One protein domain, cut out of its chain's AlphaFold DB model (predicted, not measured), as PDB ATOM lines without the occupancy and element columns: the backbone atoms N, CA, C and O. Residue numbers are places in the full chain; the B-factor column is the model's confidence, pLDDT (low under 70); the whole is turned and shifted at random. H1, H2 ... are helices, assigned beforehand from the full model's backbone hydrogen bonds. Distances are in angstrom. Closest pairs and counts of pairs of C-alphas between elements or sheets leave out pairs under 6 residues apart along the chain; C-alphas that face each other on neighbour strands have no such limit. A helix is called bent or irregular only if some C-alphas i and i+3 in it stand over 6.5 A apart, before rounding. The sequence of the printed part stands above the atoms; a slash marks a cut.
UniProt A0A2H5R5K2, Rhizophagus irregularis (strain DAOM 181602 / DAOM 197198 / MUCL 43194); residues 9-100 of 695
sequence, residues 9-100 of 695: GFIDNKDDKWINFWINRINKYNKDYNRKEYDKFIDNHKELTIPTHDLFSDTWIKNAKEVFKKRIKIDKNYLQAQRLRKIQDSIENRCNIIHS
ATOM      1  N   GLY A   9     124.804 214.448 110.514       60.47
ATOM      2  CA  GLY A   9     125.941 214.192 109.614       60.47
ATOM      3  C   GLY A   9     126.185 212.706 109.312       60.47
ATOM      4  O   GLY A   9     126.948 212.352 108.414       60.47
ATOM      5  N   PHE A  10     125.492 211.802 110.014       66.12
ATOM      6  CA  PHE A  10     125.494 210.367 109.721       66.12
ATOM      7  C   PHE A  10     124.889 210.031 108.344       66.12
ATOM      8  O   PHE A  10     125.192 208.969 107.786       66.12
ATOM      9  N   ILE A  11     124.007 210.892 107.822       63.88
ATOM     10  CA  ILE A  11     123.310 210.693 106.541       63.88
ATOM     11  C   ILE A  11     124.177 211.146 105.359       63.88
ATOM     12  O   ILE A  11     124.160 210.477 104.329       63.88
ATOM     13  N   ASP A  12     124.986 212.193 105.536       64.56
ATOM     14  CA  ASP A  12     125.744 212.863 104.465       64.56
ATOM     15  C   ASP A  12     126.783 211.955 103.773       64.56
ATOM     16  O   ASP A  12     127.215 212.227 102.658       64.56
ATOM     17  N   ASN A  13     127.138 210.826 104.401       61.97
ATOM     18  CA  ASN A  13     128.080 209.817 103.899       61.97
ATOM     19  C   ASN A  13     127.401 208.507 103.435       61.97
ATOM     20  O   ASN A  13     128.004 207.429 103.534       61.97
ATOM     21  N   LYS A  14     126.124 208.531 103.027       72.50
ATOM     22  CA  LYS A  14     125.381 207.334 102.576       72.50
ATOM     23  C   LYS A  14     125.073 207.382 101.084       72.50
ATOM     24  O   LYS A  14     124.694 208.417 100.557       72.50
ATOM     25  N   ASP A  15     125.229 206.236 100.428       72.81
ATOM     26  CA  ASP A  15     125.011 206.073  98.994       72.81
ATOM     27  C   ASP A  15     123.531 205.823  98.646       72.81
ATOM     28  O   ASP A  15     122.705 205.447  99.489       72.81
ATOM     29  N   ASP A  16     123.190 205.973  97.364       74.81
ATOM     30  CA  ASP A  16     121.829 205.758  96.853       74.81
ATOM     31  C   ASP A  16     121.315 204.334  97.105       74.81
ATOM     32  O   ASP A  16     120.110 204.103  97.254       74.81
ATOM     33  N   LYS A  17     122.217 203.348  97.192       78.19
ATOM     34  CA  LYS A  17     121.858 201.964  97.533       78.19
ATOM     35  C   LYS A  17     121.314 201.869  98.956       78.19
ATOM     36  O   LYS A  17     120.318 201.177  99.185       78.19
ATOM     37  N   TRP A  18     121.918 202.580  99.907       82.06
ATOM     38  CA  TRP A  18     121.460 202.618 101.291       82.06
ATOM     39  C   TRP A  18     120.091 203.300 101.434       82.06
ATOM     40  O   TRP A  18     119.232 202.801 102.168       82.06
ATOM     41  N   ILE A  19     119.839 204.386 100.698       77.00
ATOM     42  CA  ILE A  19     118.536 205.077 100.698       77.00
ATOM     43  C   ILE A  19     117.442 204.172 100.105       77.00
ATOM     44  O   ILE A  19     116.398 203.958 100.733       77.00
ATOM     45  N   ASN A  20     117.711 203.547  98.954       81.12
ATOM     46  CA  ASN A  20     116.786 202.613  98.305       81.12
ATOM     47  C   ASN A  20     116.447 201.399  99.186       81.12
ATOM     48  O   ASN A  20     115.300 200.938  99.214       81.12
ATOM     49  N   PHE A  21     117.408 200.898  99.967       85.19
ATOM     50  CA  PHE A  21     117.162 199.840 100.948       85.19
ATOM     51  C   PHE A  21     116.102 200.243 101.988       85.19
ATOM     52  O   PHE A  21     115.191 199.461 102.286       85.19
ATOM     53  N   TRP A  22     116.177 201.462 102.529       81.88
ATOM     54  CA  TRP A  22     115.215 201.940 103.526       81.88
ATOM     55  C   TRP A  22     113.844 202.249 102.934       81.88
ATOM     56  O   TRP A  22     112.846 201.893 103.565       81.88
ATOM     57  N   ILE A  23     113.778 202.808 101.722       83.19
ATOM     58  CA  ILE A  23     112.518 202.996 100.982       83.19
ATOM     59  C   ILE A  23     111.788 201.656 100.840       83.19
ATOM     60  O   ILE A  23     110.621 201.533 101.216       83.19
ATOM     61  N   ASN A  24     112.491 200.612 100.392       84.56
ATOM     62  CA  ASN A  24     111.917 199.274 100.251       84.56
ATOM     63  C   ASN A  24     111.447 198.691 101.591       84.56
ATOM     64  O   ASN A  24     110.370 198.090 101.676       84.56
ATOM     65  N   ARG A  25     112.213 198.899 102.666       85.00
ATOM     66  CA  ARG A  25     111.861 198.416 104.007       85.00
ATOM     67  C   ARG A  25     110.642 199.135 104.588       85.00
ATOM     68  O   ARG A  25     109.790 198.477 105.183       85.00
ATOM     69  N   ILE A  26     110.532 200.448 104.392       84.50
ATOM     70  CA  ILE A  26     109.372 201.249 104.810       84.50
ATOM     71  C   ILE A  26     108.138 200.871 103.995       84.50
ATOM     72  O   ILE A  26     107.081 200.656 104.579       84.50
ATOM     73  N   ASN A  27     108.270 200.672 102.682       84.25
ATOM     74  CA  ASN A  27     107.175 200.193 101.838       84.25
ATOM     75  C   ASN A  27     106.664 198.816 102.273       84.25
ATOM     76  O   ASN A  27     105.453 198.608 102.368       84.25
ATOM     77  N   LYS A  28     107.565 197.882 102.601       85.12
ATOM     78  CA  LYS A  28     107.180 196.579 103.162       85.12
ATOM     79  C   LYS A  28     106.442 196.743 104.495       85.12
ATOM     80  O   LYS A  28     105.377 196.163 104.672       85.12
ATOM     81  N   TYR A  29     106.963 197.586 105.384       83.56
ATOM     82  CA  TYR A  29     106.336 197.875 106.672       83.56
ATOM     83  C   TYR A  29     104.996 198.621 106.538       83.56
ATOM     84  O   TYR A  29     104.124 198.477 107.387       83.56
ATOM     85  N   ASN A  30     104.788 199.408 105.479       85.94
ATOM     86  CA  ASN A  30     103.492 200.011 105.158       85.94
ATOM     87  C   ASN A  30     102.473 198.950 104.722       85.94
ATOM     88  O   ASN A  30     101.343 198.966 105.200       85.94
ATOM     89  N   LYS A  31     102.885 197.974 103.902       84.25
ATOM     90  CA  LYS A  31     102.010 196.875 103.457       84.25
ATOM     91  C   LYS A  31     101.502 195.996 104.604       84.25
ATOM     92  O   LYS A  31     100.391 195.486 104.506       84.25
ATOM     93  N   ASP A  32     102.264 195.839 105.688       82.25
ATOM     94  CA  ASP A  32     101.848 195.024 106.840       82.25
ATOM     95  C   ASP A  32     100.562 195.524 107.522       82.25
ATOM     96  O   ASP A  32      99.836 194.713 108.096       82.25
ATOM     97  N   TYR A  33     100.235 196.817 107.406       80.69
ATOM     98  CA  TYR A  33      99.025 197.412 107.995       80.69
ATOM     99  C   TYR A  33      97.841 197.483 107.022       80.69
ATOM    100  O   TYR A  33      96.735 197.784 107.451       80.69
ATOM    101  N   ASN A  34      98.028 197.094 105.754       77.31
ATOM    102  CA  ASN A  34      96.946 196.950 104.769       77.31
ATOM    103  C   ASN A  34      96.259 195.568 104.838       77.31
ATOM    104  O   ASN A  34      95.564 195.165 103.903       77.31
ATOM    105  N   ARG A  35      96.497 194.776 105.893       78.88
ATOM    106  CA  ARG A  35      95.854 193.463 106.054       78.88
ATOM    107  C   ARG A  35      94.413 193.651 106.524       78.88
ATOM    108  O   ARG A  35      94.186 194.360 107.499       78.88
ATOM    109  N   LYS A  36      93.476 192.900 105.929       76.94
ATOM    110  CA  LYS A  36      92.035 192.932 106.268       76.94
ATOM    111  C   LYS A  36      91.726 192.772 107.760       76.94
ATOM    112  O   LYS A  36      90.714 193.235 108.271       76.94
ATOM    113  N   GLU A  37      92.598 192.075 108.474       77.06
ATOM    114  CA  GLU A  37      92.475 191.820 109.908       77.06
ATOM    115  C   GLU A  37      92.581 193.092 110.766       77.06
ATOM    116  O   GLU A  37      91.988 193.147 111.846       77.06
ATOM    117  N   TYR A  38      93.303 194.109 110.281       78.94
ATOM    118  CA  TYR A  38      93.471 195.393 110.956       78.94
ATOM    119  C   TYR A  38      92.375 196.410 110.622       78.94
ATOM    120  O   TYR A  38      92.221 197.368 111.373       78.94
ATOM    121  N   ASP A  39      91.572 196.184 109.574       79.38
ATOM    122  CA  ASP A  39      90.525 197.115 109.118       79.38
ATOM    123  C   ASP A  39      89.528 197.475 110.229       79.38
ATOM    124  O   ASP A  39      89.028 198.588 110.291       79.38
ATOM    125  N   LYS A  40      89.283 196.557 111.173       79.69
ATOM    126  CA  LYS A  40      88.395 196.791 112.329       79.69
ATOM    127  C   LYS A  40      88.967 197.747 113.383       79.69
ATOM    128  O   LYS A  40      88.257 198.108 114.317       79.69
ATOM    129  N   PHE A  41      90.246 198.091 113.283       80.06
ATOM    130  CA  PHE A  41      90.980 198.925 114.238       80.06
ATOM    131  C   PHE A  41      91.570 200.180 113.582       80.06
ATOM    132  O   PHE A  41      92.238 200.957 114.265       80.06
ATOM    133  N   ILE A  42      91.369 200.350 112.271       80.50
ATOM    134  CA  ILE A  42      91.933 201.426 111.462       80.50
ATOM    135  C   ILE A  42      90.791 202.225 110.839       80.50
ATOM    136  O   ILE A  42      90.086 201.723 109.972       80.50
ATOM    137  N   ASP A  43      90.675 203.494 111.226       71.88
ATOM    138  CA  ASP A  43      89.670 204.400 110.657       71.88
ATOM    139  C   ASP A  43      90.102 204.946 109.282       71.88
ATOM    140  O   ASP A  43      89.279 205.145 108.393       71.88
ATOM    141  N   ASN A  44      91.408 205.176 109.080       76.06
ATOM    142  CA  ASN A  44      91.962 205.681 107.822       76.06
ATOM    143  C   ASN A  44      93.387 205.162 107.558       76.06
ATOM    144  O   ASN A  44      94.359 205.594 108.183       76.06
ATOM    145  N   HIS A  45      93.533 204.272 106.572       71.12
ATOM    146  CA  HIS A  45      94.819 203.674 106.180       71.12
ATOM    147  C   HIS A  45      95.841 204.692 105.649       71.12
ATOM    148  O   HIS A  45      97.051 204.506 105.812       71.12
ATOM    149  N   LYS A  46      95.385 205.809 105.060       69.44
ATOM    150  CA  LYS A  46      96.287 206.850 104.531       69.44
ATOM    151  C   LYS A  46      97.085 207.530 105.644       69.44
ATOM    152  O   LYS A  46      98.273 207.782 105.472       69.44
ATOM    153  N   GLU A  47      96.477 207.737 106.812       70.25
ATOM    154  CA  GLU A  47      97.132 208.343 107.984       70.25
ATOM    155  C   GLU A  47      98.156 207.436 108.667       70.25
ATOM    156  O   GLU A  47      98.884 207.874 109.560       70.25
ATOM    157  N   LEU A  48      98.195 206.165 108.279       77.38
ATOM    158  CA  LEU A  48      99.142 205.195 108.795       77.38
ATOM    159  C   LEU A  48     100.292 204.959 107.830       77.38
ATOM    160  O   LEU A  48     101.165 204.175 108.171       77.38
ATOM    161  N   THR A  49     100.333 205.591 106.658       82.94
ATOM    162  CA  THR A  49     101.406 205.382 105.679       82.94
ATOM    163  C   THR A  49     102.597 206.276 106.011       82.94
ATOM    164  O   THR A  49     102.474 207.496 106.040       82.94
ATOM    165  N   ILE A  50     103.768 205.680 106.257       84.12
ATOM    166  CA  ILE A  50     105.004 206.455 106.415       84.12
ATOM    167  C   ILE A  50     105.440 206.907 105.014       84.12
ATOM    168  O   ILE A  50     105.622 206.034 104.158       84.12
ATOM    169  N   PRO A  51     105.612 208.218 104.761       82.12
ATOM    170  CA  PRO A  51     106.047 208.712 103.459       82.12
ATOM    171  C   PRO A  51     107.412 208.142 103.058       82.12
ATOM    172  O   PRO A  51     108.242 207.846 103.916       82.12
ATOM    173  N   THR A  52     107.666 208.006 101.760       81.69
ATOM    174  CA  THR A  52     108.967 207.573 101.216       81.69
ATOM    175  C   THR A  52     109.715 208.682 100.471       81.69
ATOM    176  O   THR A  52     110.735 208.403  99.853       81.69
ATOM    177  N   HIS A  53     109.222 209.921 100.532       76.69
ATOM    178  CA  HIS A  53     109.952 211.130 100.136       76.69
ATOM    179  C   HIS A  53     110.540 211.809 101.382       76.69
ATOM    180  O   HIS A  53     110.054 211.579 102.493       76.69
ATOM    181  N   ASP A  54     111.596 212.603 101.199       74.56
ATOM    182  CA  ASP A  54     112.282 213.369 102.252       74.56
ATOM    183  C   ASP A  54     112.679 212.537 103.482       74.56
ATOM    184  O   ASP A  54     112.577 212.994 104.628       74.56
ATOM    185  N   LEU A  55     113.109 211.286 103.250       75.06
ATOM    186  CA  LEU A  55     113.492 210.365 104.317       75.06
ATOM    187  C   LEU A  55     114.526 211.005 105.240       75.06
ATOM    188  O   LEU A  55     115.534 211.546 104.802       75.06
ATOM    189  N   PHE A  56     114.295 210.840 106.539       75.25
ATOM    190  CA  PHE A  56     115.173 211.304 107.612       75.25
ATOM    191  C   PHE A  56     115.273 212.825 107.802       75.25
ATOM    192  O   PHE A  56     115.968 213.241 108.724       75.25
ATOM    193  N   SER A  57     114.517 213.636 107.055       77.88
ATOM    194  CA  SER A  57     114.283 215.039 107.427       77.88
ATOM    195  C   SER A  57     113.587 215.140 108.792       77.88
ATOM    196  O   SER A  57     112.880 214.222 109.220       77.88
ATOM    197  N   ASP A  58     113.740 216.263 109.495       75.75
ATOM    198  CA  ASP A  58     113.114 216.446 110.812       75.75
ATOM    199  C   ASP A  58     111.580 216.375 110.749       75.75
ATOM    200  O   ASP A  58     110.928 215.803 111.634       75.75
ATOM    201  N   THR A  59     110.997 216.878 109.659       79.62
ATOM    202  CA  THR A  59     109.564 216.784 109.351       79.62
ATOM    203  C   THR A  59     109.139 215.333 109.130       79.62
ATOM    204  O   THR A  59     108.162 214.878 109.738       79.62
ATOM    205  N   TRP A  60     109.906 214.562 108.352       84.44
ATOM    206  CA  TRP A  60     109.658 213.138 108.139       84.44
ATOM    207  C   TRP A  60     109.797 212.328 109.431       84.44
ATOM    208  O   TRP A  60     108.940 211.499 109.738       84.44
ATOM    209  N   ILE A  61     110.825 212.594 110.245       79.38
ATOM    210  CA  ILE A  61     111.037 211.927 111.536       79.38
ATOM    211  C   ILE A  61     109.846 212.173 112.471       79.38
ATOM    212  O   ILE A  61     109.409 211.242 113.158       79.38
ATOM    213  N   LYS A  62     109.314 213.401 112.511       80.62
ATOM    214  CA  LYS A  62     108.132 213.748 113.314       80.62
ATOM    215  C   LYS A  62     106.888 213.003 112.823       80.62
ATOM    216  O   LYS A  62     106.208 212.383 113.640       80.62
ATOM    217  N   ASN A  63     106.642 212.984 111.512       83.69
ATOM    218  CA  ASN A  63     105.514 212.267 110.909       83.69
ATOM    219  C   ASN A  63     105.603 210.750 111.168       83.69
ATOM    220  O   ASN A  63     104.685 210.146 111.721       83.69
ATOM    221  N   ALA A  64     106.763 210.147 110.899       82.38
ATOM    222  CA  ALA A  64     107.005 208.732 111.148       82.38
ATOM    223  C   ALA A  64     106.769 208.365 112.625       82.38
ATOM    224  O   ALA A  64     106.132 207.351 112.903       82.38
ATOM    225  N   LYS A  65     107.222 209.188 113.585       82.12
ATOM    226  CA  LYS A  65     106.971 208.968 115.024       82.12
ATOM    227  C   LYS A  65     105.477 208.946 115.366       82.12
ATOM    228  O   LYS A  65     105.071 208.095 116.158       82.12
ATOM    229  N   GLU A  66     104.673 209.834 114.790       83.88
ATOM    230  CA  GLU A  66     103.222 209.854 115.013       83.88
ATOM    231  C   GLU A  66     102.530 208.635 114.396       83.88
ATOM    232  O   GLU A  66     101.740 207.963 115.065       83.88
ATOM    233  N   VAL A  67     102.914 208.259 113.174       86.31
ATOM    234  CA  VAL A  67     102.441 207.027 112.532       86.31
ATOM    235  C   VAL A  67     102.801 205.793 113.369       86.31
ATOM    236  O   VAL A  67     101.941 204.946 113.617       86.31
ATOM    237  N   PHE A  68     104.033 205.698 113.881       85.44
ATOM    238  CA  PHE A  68     104.445 204.597 114.759       85.44
ATOM    239  C   PHE A  68     103.610 204.540 116.043       85.44
ATOM    240  O   PHE A  68     103.211 203.451 116.450       85.44
ATOM    241  N   LYS A  69     103.305 205.679 116.682       84.31
ATOM    242  CA  LYS A  69     102.436 205.705 117.873       84.31
ATOM    243  C   LYS A  69     101.040 205.165 117.563       84.31
ATOM    244  O   LYS A  69     100.536 204.335 118.322       84.31
ATOM    245  N   LYS A  70     100.435 205.604 116.452       85.12
ATOM    246  CA  LYS A  70      99.121 205.120 116.003       85.12
ATOM    247  C   LYS A  70      99.155 203.609 115.733       85.12
ATOM    248  O   LYS A  70      98.330 202.877 116.276       85.12
ATOM    249  N   ARG A  71     100.164 203.124 115.001       87.12
ATOM    250  CA  ARG A  71     100.366 201.692 114.707       87.12
ATOM    251  C   ARG A  71     100.548 200.839 115.962       87.12
ATOM    252  O   ARG A  71      99.877 199.826 116.101       87.12
ATOM    253  N   ILE A  72     101.356 201.285 116.926       85.56
ATOM    254  CA  ILE A  72     101.532 200.588 118.215       85.56
ATOM    255  C   ILE A  72     100.198 200.463 118.965       85.56
ATOM    256  O   ILE A  72      99.938 199.438 119.596       85.56
ATOM    257  N   LYS A  73      99.345 201.495 118.924       85.50
ATOM    258  CA  LYS A  73      98.009 201.450 119.537       85.50
ATOM    259  C   LYS A  73      97.113 200.417 118.842       85.50
ATOM    260  O   LYS A  73      96.455 199.639 119.527       85.50
ATOM    261  N   ILE A  74      97.135 200.375 117.510       86.31
ATOM    262  CA  ILE A  74      96.392 199.397 116.701       86.31
ATOM    263  C   ILE A  74      96.855 197.970 116.998       86.31
ATOM    264  O   ILE A  74      96.025 197.119 117.302       86.31
ATOM    265  N   ASP A  75      98.165 197.720 117.004       86.31
ATOM    266  CA  ASP A  75      98.723 196.399 117.308       86.31
ATOM    267  C   ASP A  75      98.341 195.931 118.718       86.31
ATOM    268  O   ASP A  75      97.974 194.772 118.911       86.31
ATOM    269  N   LYS A  76      98.354 196.837 119.708       86.75
ATOM    270  CA  LYS A  76      97.875 196.535 121.066       86.75
ATOM    271  C   LYS A  76      96.396 196.146 121.077       86.75
ATOM    272  O   LYS A  76      96.049 195.146 121.703       86.75
ATOM    273  N   ASN A  77      95.546 196.899 120.382       86.50
ATOM    274  CA  ASN A  77      94.109 196.630 120.310       86.50
ATOM    275  C   ASN A  77      93.814 195.307 119.587       86.50
ATOM    276  O   ASN A  77      93.020 194.502 120.075       86.50
ATOM    277  N   TYR A  78      94.494 195.047 118.469       86.69
ATOM    278  CA  TYR A  78      94.392 193.800 117.716       86.69
ATOM    279  C   TYR A  78      94.806 192.593 118.567       86.69
ATOM    280  O   TYR A  78      94.055 191.621 118.686       86.69
ATOM    281  N   LEU A  79      95.960 192.677 119.242       87.44
ATOM    282  CA  LEU A  79      96.449 191.614 120.121       87.44
ATOM    283  C   LEU A  79      95.505 191.385 121.312       87.44
ATOM    284  O   LEU A  79      95.259 190.240 121.704       87.44
ATOM    285  N   GLN A  80      94.934 192.455 121.874       87.75
ATOM    286  CA  GLN A  80      93.932 192.364 122.933       87.75
ATOM    287  C   GLN A  80      92.655 191.671 122.441       87.75
ATOM    288  O   GLN A  80      92.155 190.778 123.124       87.75
ATOM    289  N   ALA A  81      92.160 192.011 121.251       86.62
ATOM    290  CA  ALA A  81      90.986 191.374 120.662       86.62
ATOM    291  C   ALA A  81      91.219 189.882 120.367       86.62
ATOM    292  O   ALA A  81      90.369 189.053 120.691       86.62
ATOM    293  N   GLN A  82      92.384 189.512 119.822       87.06
ATOM    294  CA  GLN A  82      92.757 188.105 119.645       87.06
ATOM    295  C   GLN A  82      92.812 187.355 120.979       87.06
ATOM    296  O   GLN A  82      92.334 186.225 121.081       87.06
ATOM    297  N   ARG A  83      93.382 187.980 122.015       88.94
ATOM    298  CA  ARG A  83      93.445 187.395 123.357       88.94
ATOM    299  C   ARG A  83      92.047 187.173 123.932       88.94
ATOM    300  O   ARG A  83      91.799 186.104 124.480       88.94
ATOM    301  N   LEU A  84      91.147 188.145 123.788       88.19
ATOM    302  CA  LEU A  84      89.757 188.032 124.234       88.19
ATOM    303  C   LEU A  84      89.006 186.927 123.484       88.19
ATOM    304  O   LEU A  84      88.342 186.129 124.135       88.19
ATOM    305  N   ARG A  85      89.182 186.805 122.160       87.00
ATOM    306  CA  ARG A  85      88.612 185.692 121.380       87.00
ATOM    307  C   ARG A  85      89.108 184.335 121.864       87.00
ATOM    308  O   ARG A  85      88.297 183.492 122.204       87.00
ATOM    309  N   LYS A  86      90.424 184.151 122.022       88.75
ATOM    310  CA  LYS A  86      90.975 182.890 122.551       88.75
ATOM    311  C   LYS A  86      90.431 182.545 123.938       88.75
ATOM    312  O   LYS A  86      90.231 181.370 124.242       88.75
ATOM    313  N   ILE A  87      90.228 183.551 124.794       82.88
ATOM    314  CA  ILE A  87      89.603 183.362 126.108       82.88
ATOM    315  C   ILE A  87      88.153 182.904 125.935       82.88
ATOM    316  O   ILE A  87      87.773 181.924 126.568       82.88
ATOM    317  N   GLN A  88      87.384 183.565 125.069       84.69
ATOM    318  CA  GLN A  88      85.997 183.214 124.778       84.69
ATOM    319  C   GLN A  88      85.875 181.785 124.232       84.69
ATOM    320  O   GLN A  88      85.167 180.980 124.827       84.69
ATOM    321  N   ASP A  89      86.657 181.429 123.211       86.31
ATOM    322  CA  ASP A  89      86.687 180.079 122.634       86.31
ATOM    323  C   ASP A  89      87.045 179.030 123.700       86.31
ATOM    324  O   ASP A  89      86.491 177.933 123.747       86.31
ATOM    325  N   SER A  90      87.974 179.360 124.605       81.75
ATOM    326  CA  SER A  90      88.353 178.475 125.715       81.75
ATOM    327  C   SER A  90      87.231 178.318 126.749       81.75
ATOM    328  O   SER A  90      87.078 177.236 127.315       81.75
ATOM    329  N   ILE A  91      86.462 179.379 127.017       78.19
ATOM    330  CA  ILE A  91      85.293 179.343 127.907       78.19
ATOM    331  C   ILE A  91      84.196 178.491 127.273       78.19
ATOM    332  O   ILE A  91      83.706 177.578 127.932       78.19
ATOM    333  N   GLU A  92      83.862 178.734 126.007       82.44
ATOM    334  CA  GLU A  92      82.841 177.988 125.266       82.44
ATOM    335  C   GLU A  92      83.187 176.506 125.183       82.44
ATOM    336  O   GLU A  92      82.378 175.668 125.575       82.44
ATOM    337  N   ASN A  93      84.427 176.168 124.817       80.31
ATOM    338  CA  ASN A  93      84.899 174.786 124.842       80.31
ATOM    339  C   ASN A  93      84.742 174.156 126.233       80.31
ATOM    340  O   ASN A  93      84.302 173.016 126.350       80.31
ATOM    341  N   ARG A  94      85.060 174.889 127.307       73.12
ATOM    342  CA  ARG A  94      84.938 174.376 128.679       73.12
ATOM    343  C   ARG A  94      83.480 174.195 129.114       73.12
ATOM    344  O   ARG A  94      83.209 173.241 129.838       73.12
ATOM    345  N   CYS A  95      82.575 175.075 128.688       74.38
ATOM    346  CA  CYS A  95      81.134 174.942 128.908       74.38
ATOM    347  C   CYS A  95      80.564 173.753 128.121       74.38
ATOM    348  O   CYS A  95      79.799 172.967 128.671       74.38
ATOM    349  N   ASN A  96      81.008 173.551 126.877       79.19
ATOM    350  CA  ASN A  96      80.567 172.443 126.028       79.19
ATOM    351  C   ASN A  96      80.937 171.069 126.604       79.19
ATOM    352  O   ASN A  96      80.157 170.128 126.466       79.19
ATOM    353  N   ILE A  97      82.062 170.952 127.328       74.50
ATOM    354  CA  ILE A  97      82.450 169.689 127.983       74.50
ATOM    355  C   ILE A  97      81.390 169.223 128.999       74.50
ATOM    356  O   ILE A  97      81.228 168.021 129.184       74.50
ATOM    357  N   ILE A  98      80.605 170.121 129.606       70.69
ATOM    358  CA  ILE A  98      79.505 169.726 130.509       70.69
ATOM    359  C   ILE A  98      78.398 168.975 129.774       70.69
ATOM    360  O   ILE A  98      77.701 168.173 130.379       70.69
ATOM    361  N   HIS A  99      78.239 169.195 128.475       74.88
ATOM    362  CA  HIS A  99      77.236 168.491 127.686       74.88
ATOM    363  C   HIS A  99      77.829 167.283 126.961       74.88
ATOM    364  O   HIS A  99      77.148 166.271 126.813       74.88
ATOM    365  N   SER A 100      79.098 167.354 126.548       78.00
ATOM    366  CA  SER A 100      79.733 166.296 125.758       78.00
ATOM    367  C   SER A 100      80.449 165.223 126.589       78.00
ATOM    368  O   SER A 100      80.488 164.070 126.173       78.00
TER     369      SER A 100
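This is residues 9 to 100 of the 695 residues of a protein of Rhizophagus irregularis (strain DAOM 181602 / DAOM 197198 / MUCL 43194) (UniProt A0A2H5R5K2). One long, straight helix, H3, makes the length of this domain; a shorter helix, H1, a tiny helix, H2, and the links around them gather loosely beside the part of H3 before residue 82, while residues 82 to 100 of H3 stick out as a bare arm. The printed part has 92 residues with three named helices, H1, H2 and H3 in that order, and no named strand; the class is all helix. The whole is extended, with a radius of gyration of the C-alphas of 19.8 A, and its spans are 69 by 24 by 21 A.

Begin at Gly 9 and go on to C-alpha 16 at (121.829, 205.758, 96.853), where H1 begins; it holds residues 16 to 31 and is 22.7 A long. Next look for H2, residues 45 to 48, only 5.3 A long. Then find C-alpha 58 at (113.114, 216.446, 110.812); from there H3, residues 58 to 100, runs 62.1 A to C-alpha 100 at (79.733, 166.296, 125.758).

Look at residues 67 to 71 of H3, the part with which it touches H2; the closest C-alphas, those of Leu 48 and Val 67, are 5.3 A apart. H1 and H2 are close but not clearly touching, their closest C-alphas, those of Asn 30 and Leu 48, being 7.7 A apart. H1 and H3 are apart. Every O i to N i+4 pair of H1 is within hydrogen-bond range, as are 37 of 39 in H3; H2 is too short for such a pair.

The C-alphas of Asp 12 and His 99, the two farthest apart, are 69.7 A from each other. Residues 12 to 18, of which 16 to 18 belong to H1, stand free, as do residues 82 to 100 of H3. The link from H1 to H2 is long, with 13 residues, and the printed part has no cut. In the B-factor column, pLDDT is under 70 at residues 9 to 13 and at residue 46.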